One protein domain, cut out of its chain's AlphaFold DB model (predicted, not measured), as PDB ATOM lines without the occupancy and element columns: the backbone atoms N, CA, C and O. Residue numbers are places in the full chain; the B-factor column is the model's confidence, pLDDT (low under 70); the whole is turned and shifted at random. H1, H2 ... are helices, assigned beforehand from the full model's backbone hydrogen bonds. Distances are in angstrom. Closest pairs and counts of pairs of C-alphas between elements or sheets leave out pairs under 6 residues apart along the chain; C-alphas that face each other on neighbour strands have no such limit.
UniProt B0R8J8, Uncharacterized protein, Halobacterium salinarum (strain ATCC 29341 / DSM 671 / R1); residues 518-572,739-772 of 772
ATOM      1  N   GLU A 518      17.404  98.603  71.886       87.38
ATOM      2  CA  GLU A 518      17.873  97.227  71.740       87.38
ATOM      3  C   GLU A 518      18.134  96.857  70.275       87.38
ATOM      4  O   GLU A 518      19.075  96.121  69.975       87.38
ATOM      5  N   GLU A 519      17.313  97.359  69.355       83.56
ATOM      6  CA  GLU A 519      17.459  97.088  67.931       83.56
ATOM      7  C   GLU A 519      18.725  97.741  67.371       83.56
ATOM      8  O   GLU A 519      19.505  97.066  66.698       83.56
ATOM      9  N   LEU A 520      19.000  98.994  67.749       83.12
ATOM     10  CA  LEU A 520      20.251  99.675  67.400       83.12
ATOM     11  C   LEU A 520      21.472  98.903  67.925       83.12
ATOM     12  O   LEU A 520      22.441  98.681  67.199       83.12
ATOM     13  N   LEU A 521      21.435  98.433  69.173       92.75
ATOM     14  CA  LEU A 521      22.551  97.671  69.744       92.75
ATOM     15  C   LEU A 521      22.738  96.299  69.076       92.75
ATOM     16  O   LEU A 521      23.871  95.845  68.893       92.75
ATOM     17  N   ARG A 522      21.647  95.632  68.676       89.31
ATOM     18  CA  ARG A 522      21.708  94.383  67.900       89.31
ATOM     19  C   ARG A 522      22.254  94.608  66.494       89.31
ATOM     20  O   ARG A 522      22.982  93.745  66.005       89.31
ATOM     21  N   GLU A 523      21.979  95.754  65.884       87.69
ATOM     22  CA  GLU A 523      22.565  96.109  64.593       87.69
ATOM     23  C   GLU A 523      24.086  96.282  64.693       87.69
ATOM     24  O   GLU A 523      24.831  95.720  63.890       87.69
ATOM     25  N   LEU A 524      24.588  96.949  65.739       93.25
ATOM     26  CA  LEU A 524      26.038  97.042  65.965       93.25
ATOM     27  C   LEU A 524      26.692  95.664  66.114       93.25
ATOM     28  O   LEU A 524      27.810  95.468  65.647       93.25
ATOM     29  N   ARG A 525      25.996  94.693  66.721       94.12
ATOM     30  CA  ARG A 525      26.453  93.294  66.793       94.12
ATOM     31  C   ARG A 525      26.432  92.584  65.449       94.12
ATOM     32  O   ARG A 525      27.318  91.773  65.206       94.12
ATOM     33  N   ARG A 526      25.451  92.863  64.587       93.38
ATOM     34  CA  ARG A 526      25.408  92.314  63.222       93.38
ATOM     35  C   ARG A 526      26.612  92.783  62.403       93.38
ATOM     36  O   ARG A 526      27.164  91.995  61.645       93.38
ATOM     37  N   LEU A 527      27.006  94.043  62.578       88.50
ATOM     38  CA  LEU A 527      28.133  94.677  61.888       88.50
ATOM     39  C   LEU A 527      29.507  94.377  62.519       88.50
ATOM     40  O   LEU A 527      30.529  94.810  61.988       88.50
ATOM     41  N   ALA A 528      29.546  93.708  63.672       94.00
ATOM     42  CA  ALA A 528      30.776  93.437  64.407       94.00
ATOM     43  C   ALA A 528      31.630  92.342  63.743       94.00
ATOM     44  O   ALA A 528      31.108  91.390  63.164       94.00
ATOM     45  N   ASP A 529      32.951  92.437  63.912       91.19
ATOM     46  CA  ASP A 529      33.894  91.364  63.592       91.19
ATOM     47  C   ASP A 529      34.233  90.588  64.873       91.19
ATOM     48  O   ASP A 529      35.077  90.982  65.686       91.19
ATOM     49  N   GLY A 530      33.496  89.500  65.106       91.75
ATOM     50  CA  GLY A 530      33.597  88.717  66.334       91.75
ATOM     51  C   GLY A 530      33.197  89.533  67.567       91.75
ATOM     52  O   GLY A 530      32.045  89.933  67.711       91.75
ATOM     53  N   GLU A 531      34.144  89.753  68.482       91.31
ATOM     54  CA  GLU A 531      33.933  90.582  69.680       91.31
ATOM     55  C   GLU A 531      34.230  92.070  69.440       91.31
ATOM     56  O   GLU A 531      33.971  92.892  70.320       91.31
ATOM     57  N   VAL A 532      34.798  92.424  68.283       92.62
ATOM     58  CA  VAL A 532      35.215  93.791  67.963       92.62
ATOM     59  C   VAL A 532      34.081  94.513  67.243       92.62
ATOM     60  O   VAL A 532      33.609  94.078  66.196       92.62
ATOM     61  N   GLY A 533      33.635  95.633  67.807       92.81
ATOM     62  CA  GLY A 533      32.538  96.416  67.249       92.81
ATOM     63  C   GLY A 533      32.889  97.132  65.939       92.81
ATOM     64  O   GLY A 533      34.067  97.360  65.643       92.81
ATOM     65  N   PRO A 534      31.867  97.527  65.161       88.62
ATOM     66  CA  PRO A 534      32.053  98.147  63.857       88.62
ATOM     67  C   PRO A 534      32.722  99.519  63.961       88.62
ATOM     68  O   PRO A 534      32.553 100.266  64.928       88.62
ATOM     69  N   THR A 535      33.453  99.894  62.911       87.00
ATOM     70  CA  THR A 535      33.976 101.259  62.789       87.00
ATOM     71  C   THR A 535      32.875 102.223  62.340       87.00
ATOM     72  O   THR A 535      31.898 101.819  61.711       87.00
ATOM     73  N   THR A 536      33.054 103.530  62.559       78.31
ATOM     74  CA  THR A 536      32.146 104.550  61.996       78.31
ATOM     75  C   THR A 536      32.025 104.442  60.474       78.31
ATOM     76  O   THR A 536      30.989 104.792  59.919       78.31
ATOM     77  N   HIS A 537      33.079 103.983  59.788       76.50
ATOM     78  CA  HIS A 537      33.026 103.732  58.353       76.50
ATOM     79  C   HIS A 537      32.076 102.574  58.042       76.50
ATOM     80  O   HIS A 537      31.141 102.786  57.285       76.50
ATOM     81  N   THR A 538      32.246 101.433  58.717       79.56
ATOM     82  CA  THR A 538      31.383 100.247  58.593       79.56
ATOM     83  C   THR A 538      29.911 100.585  58.829       79.56
ATOM     84  O   THR A 538      29.073 100.246  58.005       79.56
ATOM     85  N   ILE A 539      29.587 101.337  59.888       76.19
ATOM     86  CA  ILE A 539      28.199 101.765  60.157       76.19
ATOM     87  C   ILE A 539      27.647 102.598  58.992       76.19
ATOM     88  O   ILE A 539      26.508 102.419  58.587       76.19
ATOM     89  N   LYS A 540      28.455 103.501  58.423       70.81
ATOM     90  CA  LYS A 540      28.024 104.377  57.323       70.81
ATOM     91  C   LYS A 540      27.886 103.664  55.980       70.81
ATOM     92  O   LYS A 540      27.150 104.165  55.136       70.81
ATOM     93  N   THR A 541      28.644 102.598  55.742       62.59
ATOM     94  CA  THR A 541      28.688 101.909  54.444       62.59
ATOM     95  C   THR A 541      27.846 100.642  54.402       62.59
ATOM     96  O   THR A 541      27.374 100.285  53.331       62.59
ATOM     97  N   GLU A 542      27.679  99.961  55.534       72.06
ATOM     98  CA  GLU A 542      27.069  98.625  55.621       72.06
ATOM     99  C   GLU A 542      25.908  98.548  56.625       72.06
ATOM    100  O   GLU A 542      25.236  97.515  56.704       72.06
ATOM    101  N   GLY A 543      25.699  99.603  57.419       66.12
ATOM    102  CA  GLY A 543      24.653  99.654  58.433       66.12
ATOM    103  C   GLY A 543      23.290 100.023  57.864       66.12
ATOM    104  O   GLY A 543      23.179 100.878  56.985       66.12
ATOM    105  N   ASP A 544      22.251  99.423  58.441       63.84
ATOM    106  CA  ASP A 544      20.854  99.696  58.080       63.84
ATOM    107  C   ASP A 544      20.381 101.064  58.619       63.84
ATOM    108  O   ASP A 544      19.398 101.638  58.143       63.84
ATOM    109  N   TYR A 545      21.115 101.623  59.590       64.56
ATOM    110  CA  TYR A 545      20.839 102.906  60.238       64.56
ATOM    111  C   TYR A 545      21.999 103.894  60.075       64.56
ATOM    112  O   TYR A 545      23.174 103.532  60.137       64.56
ATOM    113  N   SER A 546      21.670 105.186  59.947       62.38
ATOM    114  CA  SER A 546      22.675 106.259  59.990       62.38
ATOM    115  C   SER A 546      23.403 106.304  61.343       62.38
ATOM    116  O   SER A 546      22.952 105.729  62.328       62.38
ATOM    117  N   THR A 547      24.521 107.030  61.442       68.25
ATOM    118  CA  THR A 547      25.234 107.151  62.728       68.25
ATOM    119  C   THR A 547      24.476 107.978  63.773       68.25
ATOM    120  O   THR A 547      24.775 107.866  64.956       68.25
ATOM    121  N   THR A 548      23.523 108.817  63.357       64.56
ATOM    122  CA  THR A 548      22.868 109.822  64.211       64.56
ATOM    123  C   THR A 548      22.109 109.221  65.405       64.56
ATOM    124  O   THR A 548      22.401 109.644  66.521       64.56
ATOM    125  N   PRO A 549      21.249 108.189  65.253       67.25
ATOM    126  CA  PRO A 549      20.563 107.563  66.389       67.25
ATOM    127  C   PRO A 549      21.507 107.017  67.467       67.25
ATOM    128  O   PRO A 549      21.182 107.066  68.650       67.25
ATOM    129  N   TYR A 550      22.691 106.531  67.082       78.69
ATOM    130  CA  TYR A 550      23.683 106.043  68.039       78.69
ATOM    131  C   TYR A 550      24.278 107.179  68.882       78.69
ATOM    132  O   TYR A 550      24.434 107.027  70.091       78.69
ATOM    133  N   PHE A 551      24.575 108.326  68.262       65.56
ATOM    134  CA  PHE A 551      25.052 109.518  68.971       65.56
ATOM    135  C   PHE A 551      23.963 110.116  69.867       65.56
ATOM    136  O   PHE A 551      24.207 110.350  71.046       65.56
ATOM    137  N   ASP A 552      22.755 110.316  69.339       60.69
ATOM    138  CA  ASP A 552      21.676 110.998  70.063       60.69
ATOM    139  C   ASP A 552      21.227 110.222  71.314       60.69
ATOM    140  O   ASP A 552      20.854 110.831  72.318       60.69
ATOM    141  N   ARG A 553      21.277 108.882  71.272       69.25
ATOM    142  CA  ARG A 553      20.749 108.012  72.338       69.25
ATOM    143  C   ARG A 553      21.812 107.475  73.288       69.25
ATOM    144  O   ARG A 553      21.542 107.335  74.477       69.25
ATOM    145  N   PHE A 554      23.018 107.202  72.788       78.06
ATOM    146  CA  PHE A 554      24.102 106.611  73.584       78.06
ATOM    147  C   PHE A 554      25.285 107.560  73.801       78.06
ATOM    148  O   PHE A 554      26.228 107.182  74.485       78.06
ATOM    149  N   GLY A 555      25.249 108.775  73.245       77.69
ATOM    150  CA  GLY A 555      26.286 109.799  73.375       77.69
ATOM    151  C   GLY A 555      27.333 109.716  72.268       77.69
ATOM    152  O   GLY A 555      27.410 110.593  71.410       77.69
ATOM    153  N   THR A 556      28.134 108.653  72.249       83.44
ATOM    154  CA  THR A 556      29.185 108.434  71.241       83.44
ATOM    155  C   THR A 556      29.080 107.052  70.601       83.44
ATOM    156  O   THR A 556      28.522 106.122  71.179       83.44
ATOM    157  N   ILE A 557      29.699 106.875  69.428       86.00
ATOM    158  CA  ILE A 557      29.823 105.540  68.809       86.00
ATOM    159  C   ILE A 557      30.603 104.578  69.709       86.00
ATOM    160  O   ILE A 557      30.321 103.384  69.733       86.00
ATOM    161  N   TRP A 558      31.579 105.080  70.470       92.06
ATOM    162  CA  TRP A 558      32.296 104.248  71.433       92.06
ATOM    163  C   TRP A 558      31.329 103.711  72.496       92.06
ATOM    164  O   TRP A 558      31.257 102.502  72.703       92.06
ATOM    165  N   GLN A 559      30.520 104.593  73.088       90.81
ATOM    166  CA  GLN A 559      29.527 104.228  74.098       90.81
ATOM    167  C   GLN A 559      28.457 103.295  73.530       90.81
ATOM    168  O   GLN A 559      28.141 102.301  74.172       90.81
ATOM    169  N   SER A 560      27.955 103.525  72.311       92.62
ATOM    170  CA  SER A 560      26.976 102.622  71.690       92.62
ATOM    171  C   SER A 560      27.553 101.223  71.444       92.62
ATOM    172  O   SER A 560      26.883 100.224  71.688       92.62
ATOM    173  N   VAL A 561      28.813 101.127  71.003       96.00
ATOM    174  CA  VAL A 561      29.503  99.841  70.807       96.00
ATOM    175  C   VAL A 561      29.702  99.114  72.138       96.00
ATOM    176  O   VAL A 561      29.455  97.909  72.214       96.00
ATOM    177  N   VAL A 562      30.087  99.824  73.201       96.25
ATOM    178  CA  VAL A 562      30.193  99.212  74.534       96.25
ATOM    179  C   VAL A 562      28.821  98.808  75.059       96.25
ATOM    180  O   VAL A 562      28.687  97.688  75.532       96.25
ATOM    181  N   CYS A 563      27.783  99.629  74.897       95.44
ATOM    182  CA  CYS A 563      26.408  99.268  75.247       95.44
ATOM    183  C   CYS A 563      25.925  98.024  74.496       95.44
ATOM    184  O   CYS A 563      25.124  97.270  75.030       95.44
ATOM    185  N   ALA A 564      26.436  97.752  73.294       96.50
ATOM    186  CA  ALA A 564      26.153  96.525  72.557       96.50
ATOM    187  C   ALA A 564      26.911  95.289  73.095       96.50
ATOM    188  O   ALA A 564      26.779  94.191  72.545       96.50
ATOM    189  N   GLY A 565      27.700  95.421  74.163       96.31
ATOM    190  CA  GLY A 565      28.503  94.339  74.731       96.31
ATOM    191  C   GLY A 565      29.722  93.982  73.883       96.31
ATOM    192  O   GLY A 565      30.211  92.857  73.967       96.31
ATOM    193  N   LEU A 566      30.185  94.899  73.033       96.69
ATOM    194  CA  LEU A 566      31.306  94.694  72.117       96.69
ATOM    195  C   LEU A 566      32.545  95.462  72.592       96.69
ATOM    196  O   LEU A 566      32.460  96.394  73.398       96.69
ATOM    197  N   LYS A 567      33.712  95.073  72.075       94.62
ATOM    198  CA  LYS A 567      34.989  95.765  72.275       94.62
ATOM    199  C   LYS A 567      35.177  96.807  71.169       94.62
ATOM    200  O   LYS A 567      35.231  96.433  69.999       94.62
ATOM    201  N   PRO A 568      35.285  98.105  71.480       92.19
ATOM    202  CA  PRO A 568      35.548  99.123  70.471       92.19
ATOM    203  C   PRO A 568      36.888  98.906  69.755       92.19
ATOM    204  O   PRO A 568      37.864  98.429  70.333       92.19
ATOM    205  N   TYR A 569      36.973  99.314  68.490       85.44
ATOM    206  CA  TYR A 569      38.210  99.188  67.706       85.44
ATOM    207  C   TYR A 569      39.390 100.006  68.277       85.44
ATOM    208  O   TYR A 569      40.562  99.707  68.040       85.44
ATOM    209  N   SER A 570      39.102 101.080  69.012       86.31
ATOM    210  CA  SER A 570      40.083 101.924  69.696       86.31
ATOM    211  C   SER A 570      39.599 102.255  71.102       86.31
ATOM    212  O   SER A 570      38.406 102.161  71.384       86.31
ATOM    213  N   ARG A 571      40.520 102.661  71.987       90.00
ATOM    214  CA  ARG A 571      40.207 102.946  73.400       90.00
ATOM    215  C   ARG A 571      39.597 101.731  74.115       90.00
ATOM    216  O   ARG A 571      38.731 101.879  74.968       90.00
ATOM    217  N   THR A 572      40.055 100.532  73.760       92.06
ATOM    218  CA  THR A 572      39.735  99.310  74.503       92.06
ATOM    219  C   THR A 572      40.765  99.142  75.618       92.06
ATOM    220  O   THR A 572      41.958  99.103  75.308       92.06
ATOM    221  N   VAL A 739      34.688 110.442  81.924       89.06
ATOM    222  CA  VAL A 739      34.864 109.550  83.090       89.06
ATOM    223  C   VAL A 739      33.836 108.411  83.075       89.06
ATOM    224  O   VAL A 739      34.141 107.273  83.438       89.06
ATOM    225  N   GLU A 740      32.636 108.709  82.592       89.38
ATOM    226  CA  GLU A 740      31.523 107.788  82.403       89.38
ATOM    227  C   GLU A 740      31.877 106.618  81.479       89.38
ATOM    228  O   GLU A 740      31.334 105.530  81.665       89.38
ATOM    229  N   ASP A 741      32.825 106.785  80.551       94.12
ATOM    230  CA  ASP A 741      33.269 105.707  79.662       94.12
ATOM    231  C   ASP A 741      33.965 104.584  80.445       94.12
ATOM    232  O   ASP A 741      33.775 103.399  80.153       94.12
ATOM    233  N   PHE A 742      34.731 104.927  81.488       95.56
ATOM    234  CA  PHE A 742      35.370 103.932  82.354       95.56
ATOM    235  C   PHE A 742      34.332 103.148  83.164       95.56
ATOM    236  O   PHE A 742      34.461 101.935  83.339       95.56
ATOM    237  N   TYR A 743      33.287 103.830  83.642       93.81
ATOM    238  CA  TYR A 743      32.196 103.193  84.374       93.81
ATOM    239  C   TYR A 743      31.353 102.298  83.471       93.81
ATOM    240  O   TYR A 743      31.059 101.166  83.852       93.81
ATOM    241  N   LEU A 744      31.033 102.764  82.261       94.50
ATOM    242  CA  LEU A 744      30.301 101.991  81.263       94.50
ATOM    243  C   LEU A 744      31.044 100.695  80.925       94.50
ATOM    244  O   LEU A 744      30.444  99.622  80.920       94.50
ATOM    245  N   TRP A 745      32.359 100.776  80.700       96.56
ATOM    246  CA  TRP A 745      33.173  99.588  80.447       96.56
ATOM    247  C   TRP A 745      33.090  98.575  81.593       96.56
ATOM    248  O   TRP A 745      32.831  97.394  81.357       96.56
ATOM    249  N   ASN A 746      33.293  99.029  82.831       95.81
ATOM    250  CA  ASN A 746      33.238  98.168  84.012       95.81
ATOM    251  C   ASN A 746      31.850  97.551  84.209       95.81
ATOM    252  O   ASN A 746      31.747  96.362  84.514       95.81
ATOM    253  N   TYR A 747      30.793  98.324  83.975       94.81
ATOM    254  CA  TYR A 747      29.418  97.853  84.065       94.81
ATOM    255  C   TYR A 747      29.150  96.722  83.067       94.81
ATOM    256  O   TYR A 747      28.713  95.641  83.460       94.81
ATOM    257  N   VAL A 748      29.484  96.929  81.790       95.12
ATOM    258  CA  VAL A 748      29.175  95.969  80.720       95.12
ATOM    259  C   VAL A 748      30.072  94.739  80.750       95.12
ATOM    260  O   VAL A 748      29.589  93.608  80.682       95.12
ATOM    261  N   HIS A 749      31.387  94.952  80.798       93.56
ATOM    262  CA  HIS A 749      32.370  93.894  80.560       93.56
ATOM    263  C   HIS A 749      32.864  93.234  81.844       93.56
ATOM    264  O   HIS A 749      33.410  92.135  81.783       93.56
ATOM    265  N   GLN A 750      32.670  93.872  83.002       90.50
ATOM    266  CA  GLN A 750      33.092  93.329  84.298       90.50
ATOM    267  C   GLN A 750      31.923  93.093  85.265       90.50
ATOM    268  O   GLN A 750      32.115  92.444  86.290       90.50
ATOM    269  N   GLY A 751      30.716  93.582  84.956       91.50
ATOM    270  CA  GLY A 751      29.563  93.497  85.856       91.50
ATOM    271  C   GLY A 751      29.722  94.347  87.121       91.50
ATOM    272  O   GLY A 751      29.092  94.063  88.138       91.50
ATOM    273  N   ILE A 752      30.592  95.361  87.085       91.19
ATOM    274  CA  ILE A 752      30.913  96.216  88.230       91.19
ATOM    275  C   ILE A 752      30.223  97.561  88.033       91.19
ATOM    276  O   ILE A 752      30.612  98.342  87.167       91.19
ATOM    277  N   ASN A 753      29.213  97.845  88.856       89.75
ATOM    278  CA  ASN A 753      28.545  99.141  88.846       89.75
ATOM    279  C   ASN A 753      29.212 100.115  89.828       89.75
ATOM    280  O   ASN A 753      29.385  99.797  91.006       89.75
ATOM    281  N   HIS A 754      29.557 101.311  89.353       87.31
ATOM    282  CA  HIS A 754      30.119 102.360  90.198       87.31
ATOM    283  C   HIS A 754      28.994 103.159  90.886       87.31
ATOM    284  O   HIS A 754      28.006 103.476  90.227       87.31
ATOM    285  N   PRO A 755      29.113 103.545  92.174       83.12
ATOM    286  CA  PRO A 755      28.048 104.262  92.890       83.12
ATOM    287  C   PRO A 755      27.627 105.593  92.251       83.12
ATOM    288  O   PRO A 755      26.458 105.965  92.319       83.12
ATOM    289  N   ASP A 756      28.575 106.292  91.624       79.88
ATOM    290  CA  ASP A 756      28.333 107.571  90.941       79.88
ATOM    291  C   ASP A 756      27.914 107.406  89.469       79.88
ATOM    292  O   ASP A 756      27.788 108.395  88.749       79.88
ATOM    293  N   TYR A 757      27.715 106.170  89.002       86.69
ATOM    294  CA  TYR A 757      27.363 105.878  87.618       86.69
ATOM    295  C   TYR A 757      25.917 105.405  87.490       86.69
ATOM    296  O   TYR A 757      25.453 104.538  88.230       86.69
ATOM    297  N   ASN A 758      25.202 105.975  86.520       82.56
ATOM    298  CA  ASN A 758      23.874 105.523  86.135       82.56
ATOM    299  C   ASN A 758      23.950 104.961  84.708       82.56
ATOM    300  O   ASN A 758      24.029 105.764  83.774       82.56
ATOM    301  N   PRO A 759      23.952 103.627  84.534       78.56
ATOM    302  CA  PRO A 759      24.040 103.022  83.213       78.56
ATOM    303  C   PRO A 759      22.827 103.393  82.338       78.56
ATOM    304  O   PRO A 759      21.771 103.743  82.878       78.56
ATOM    305  N   PRO A 760      22.962 103.331  81.000       78.31
ATOM    306  CA  PRO A 760      21.840 103.493  80.077       78.31
ATOM    307  C   PRO A 760      20.721 102.476  80.333       78.31
ATOM    308  O   PRO A 760      20.978 101.375  80.817       78.31
ATOM    309  N   ASP A 761      19.489 102.835  79.961       77.50
ATOM    310  CA  ASP A 761      18.302 101.999  80.196       77.50
ATOM    311  C   ASP A 761      18.358 100.659  79.440       77.50
ATOM    312  O   ASP A 761      17.796  99.665  79.896       77.50
ATOM    313  N   VAL A 762      19.041 100.621  78.290       84.44
ATOM    314  CA  VAL A 762      19.213  99.410  77.482       84.44
ATOM    315  C   VAL A 762      20.689  99.186  77.200       84.44
ATOM    316  O   VAL A 762      21.348  99.981  76.533       84.44
ATOM    317  N   VAL A 763      21.194  98.065  77.706       90.50
ATOM    318  CA  VAL A 763      22.585  97.642  77.571       90.50
ATOM    319  C   VAL A 763      22.617  96.129  77.394       90.50
ATOM    320  O   VAL A 763      21.922  95.397  78.096       90.50
ATOM    321  N   LEU A 764      23.434  95.648  76.463       92.00
ATOM    322  CA  LEU A 764      23.676  94.236  76.211       92.00
ATOM    323  C   LEU A 764      24.972  93.793  76.891       92.00
ATOM    324  O   LEU A 764      26.012  94.437  76.779       92.00
ATOM    325  N   ASN A 765      24.940  92.635  77.543       90.44
ATOM    326  CA  ASN A 765      26.148  91.973  78.017       90.44
ATOM    327  C   ASN A 765      26.965  91.401  76.836       90.44
ATOM    328  O   ASN A 765      26.459  91.319  75.710       90.44
ATOM    329  N   PRO A 766      28.195  90.906  77.067       91.00
ATOM    330  CA  PRO A 766      29.019  90.318  76.007       91.00
ATOM    331  C   PRO A 766      28.379  89.125  75.271       91.00
ATOM    332  O   PRO A 766      28.699  88.863  74.112       91.00
ATOM    333  N   THR A 767      27.396  88.446  75.873       88.44
ATOM    334  CA  THR A 767      26.629  87.366  75.216       88.44
ATOM    335  C   THR A 767      25.452  87.861  74.366       88.44
ATOM    336  O   THR A 767      24.838  87.064  73.660       88.44
ATOM    337  N   GLY A 768      25.139  89.160  74.403       83.75
ATOM    338  CA  GLY A 768      24.057  89.786  73.638       83.75
ATOM    339  C   GLY A 768      22.695  89.748  74.309       83.75
ATOM    340  O   GLY A 768      21.684  89.915  73.634       83.75
ATOM    341  N   ARG A 769      22.652  89.507  75.621       87.50
ATOM    342  CA  ARG A 769      21.424  89.601  76.419       87.50
ATOM    343  C   ARG A 769      21.375  90.944  77.127       87.50
ATOM    344  O   ARG A 769      22.425  91.427  77.543       87.50
ATOM    345  N   ILE A 770      20.178  91.492  77.297       86.25
ATOM    346  CA  ILE A 770      19.971  92.695  78.108       86.25
ATOM    347  C   ILE A 770      20.497  92.445  79.533       86.25
ATOM    348  O   ILE A 770      20.326  91.351  80.077       86.25
ATOM    349  N   ILE A 771      21.196  93.435  80.086       81.31
ATOM    350  CA  ILE A 771      21.586  93.479  81.498       81.31
ATOM    351  C   ILE A 771      20.385  94.012  82.285       81.31
ATOM    352  O   ILE A 771      19.968  95.143  82.041       81.31
ATOM    353  N   ASP A 772      19.830  93.176  83.167       58.16
ATOM    354  CA  ASP A 772      18.679  93.494  84.033       58.16
ATOM    355  C   ASP A 772      19.047  94.377  85.238       58.16
ATOM    356  O   ASP A 772      20.130  94.146  85.837       58.16
TER     357      ASP A 772
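Overview. This is residues 518 to 572 and 739 to 772 of the 772 residues of an uncharacterized protein of Halobacterium salinarum (strain ATCC 29341 / DSM 671 / R1) (UniProt B0R8J8). A short helix, H4, sits near the middle of a small cluster of short helices, with H1, H3 and H5 set round it. H2 lies toward one end of the long axis and H5 toward the other, where a tail with no named element, residues 751 to 772, turns at Pro 755 and folds back past H5 toward the side of H1. The printed part has 89 residues, with five named helices, H1 to H5 in order along the chain, and no named strand; the class is all helix, though under half of the residues are in named elements. It is compact, with a radius of gyration of the C-alphas of 12.0 A, and elongated in outline, spanning 38 by 25 by 24 A.

Arrangement. H5, residues 739 to 750, the longest helix, touches H4, residues 557 to 563; their closest C-alphas, those of Trp 745 and Val 562, are 6.6 A apart. These two run the same way at a steep tilt of 38 degrees, only just past shallow. H4 is the hub, touching three helices. H1, residues 518 to 526, touches it about perpendicular, at 76 degrees, the closest C-alphas being those of Leu 524 and Val 561, 6.6 A apart. H3, residues 548 to 554, touches H4 only at the corner by their link, with the C-alphas of Phe 554 and Ser 560 closest at 5.3 A. H2, residues 536 to 542, touches no helix; it is close to H4 but not clearly touching, with the closest C-alphas, those of Thr 536 and Ile 557, 7.3 A apart. H5 is apart from H1, H2 and H3. In H1, H2, H3 and H4 every O i to N i+4 pair is within hydrogen-bond range; in H5 7 of 8 are.

Along the chain. H5 measures 16.4 A from first to last C-alpha, from Val 739 at (34.864, 109.550, 83.090) to Gln 750 at (33.092, 93.329, 84.298). H4 is 9.6 A long, H3 10.0 A and H2 10.1 A. H1 is 12.4 A long and begins at C-alpha 518, at (17.873, 97.227, 71.740).

Size, cuts and confidence. The two C-alphas farthest apart are those of Thr 541 and Pro 755, 38.5 A. Residues 573 to 738 are not printed, and C-alphas 572 and 739 are 14.2 A apart across this cut, which lies between H4 and H5. Of the links that are printed whole, H2 to H3 and H3 to H4 are tight and H1 to H2 is short. The mean pLDDT of the printed part is 85.1; it is under 70 at residues 541, 543 to 549, 551 to 553 and 772, the last being the chain's last residue.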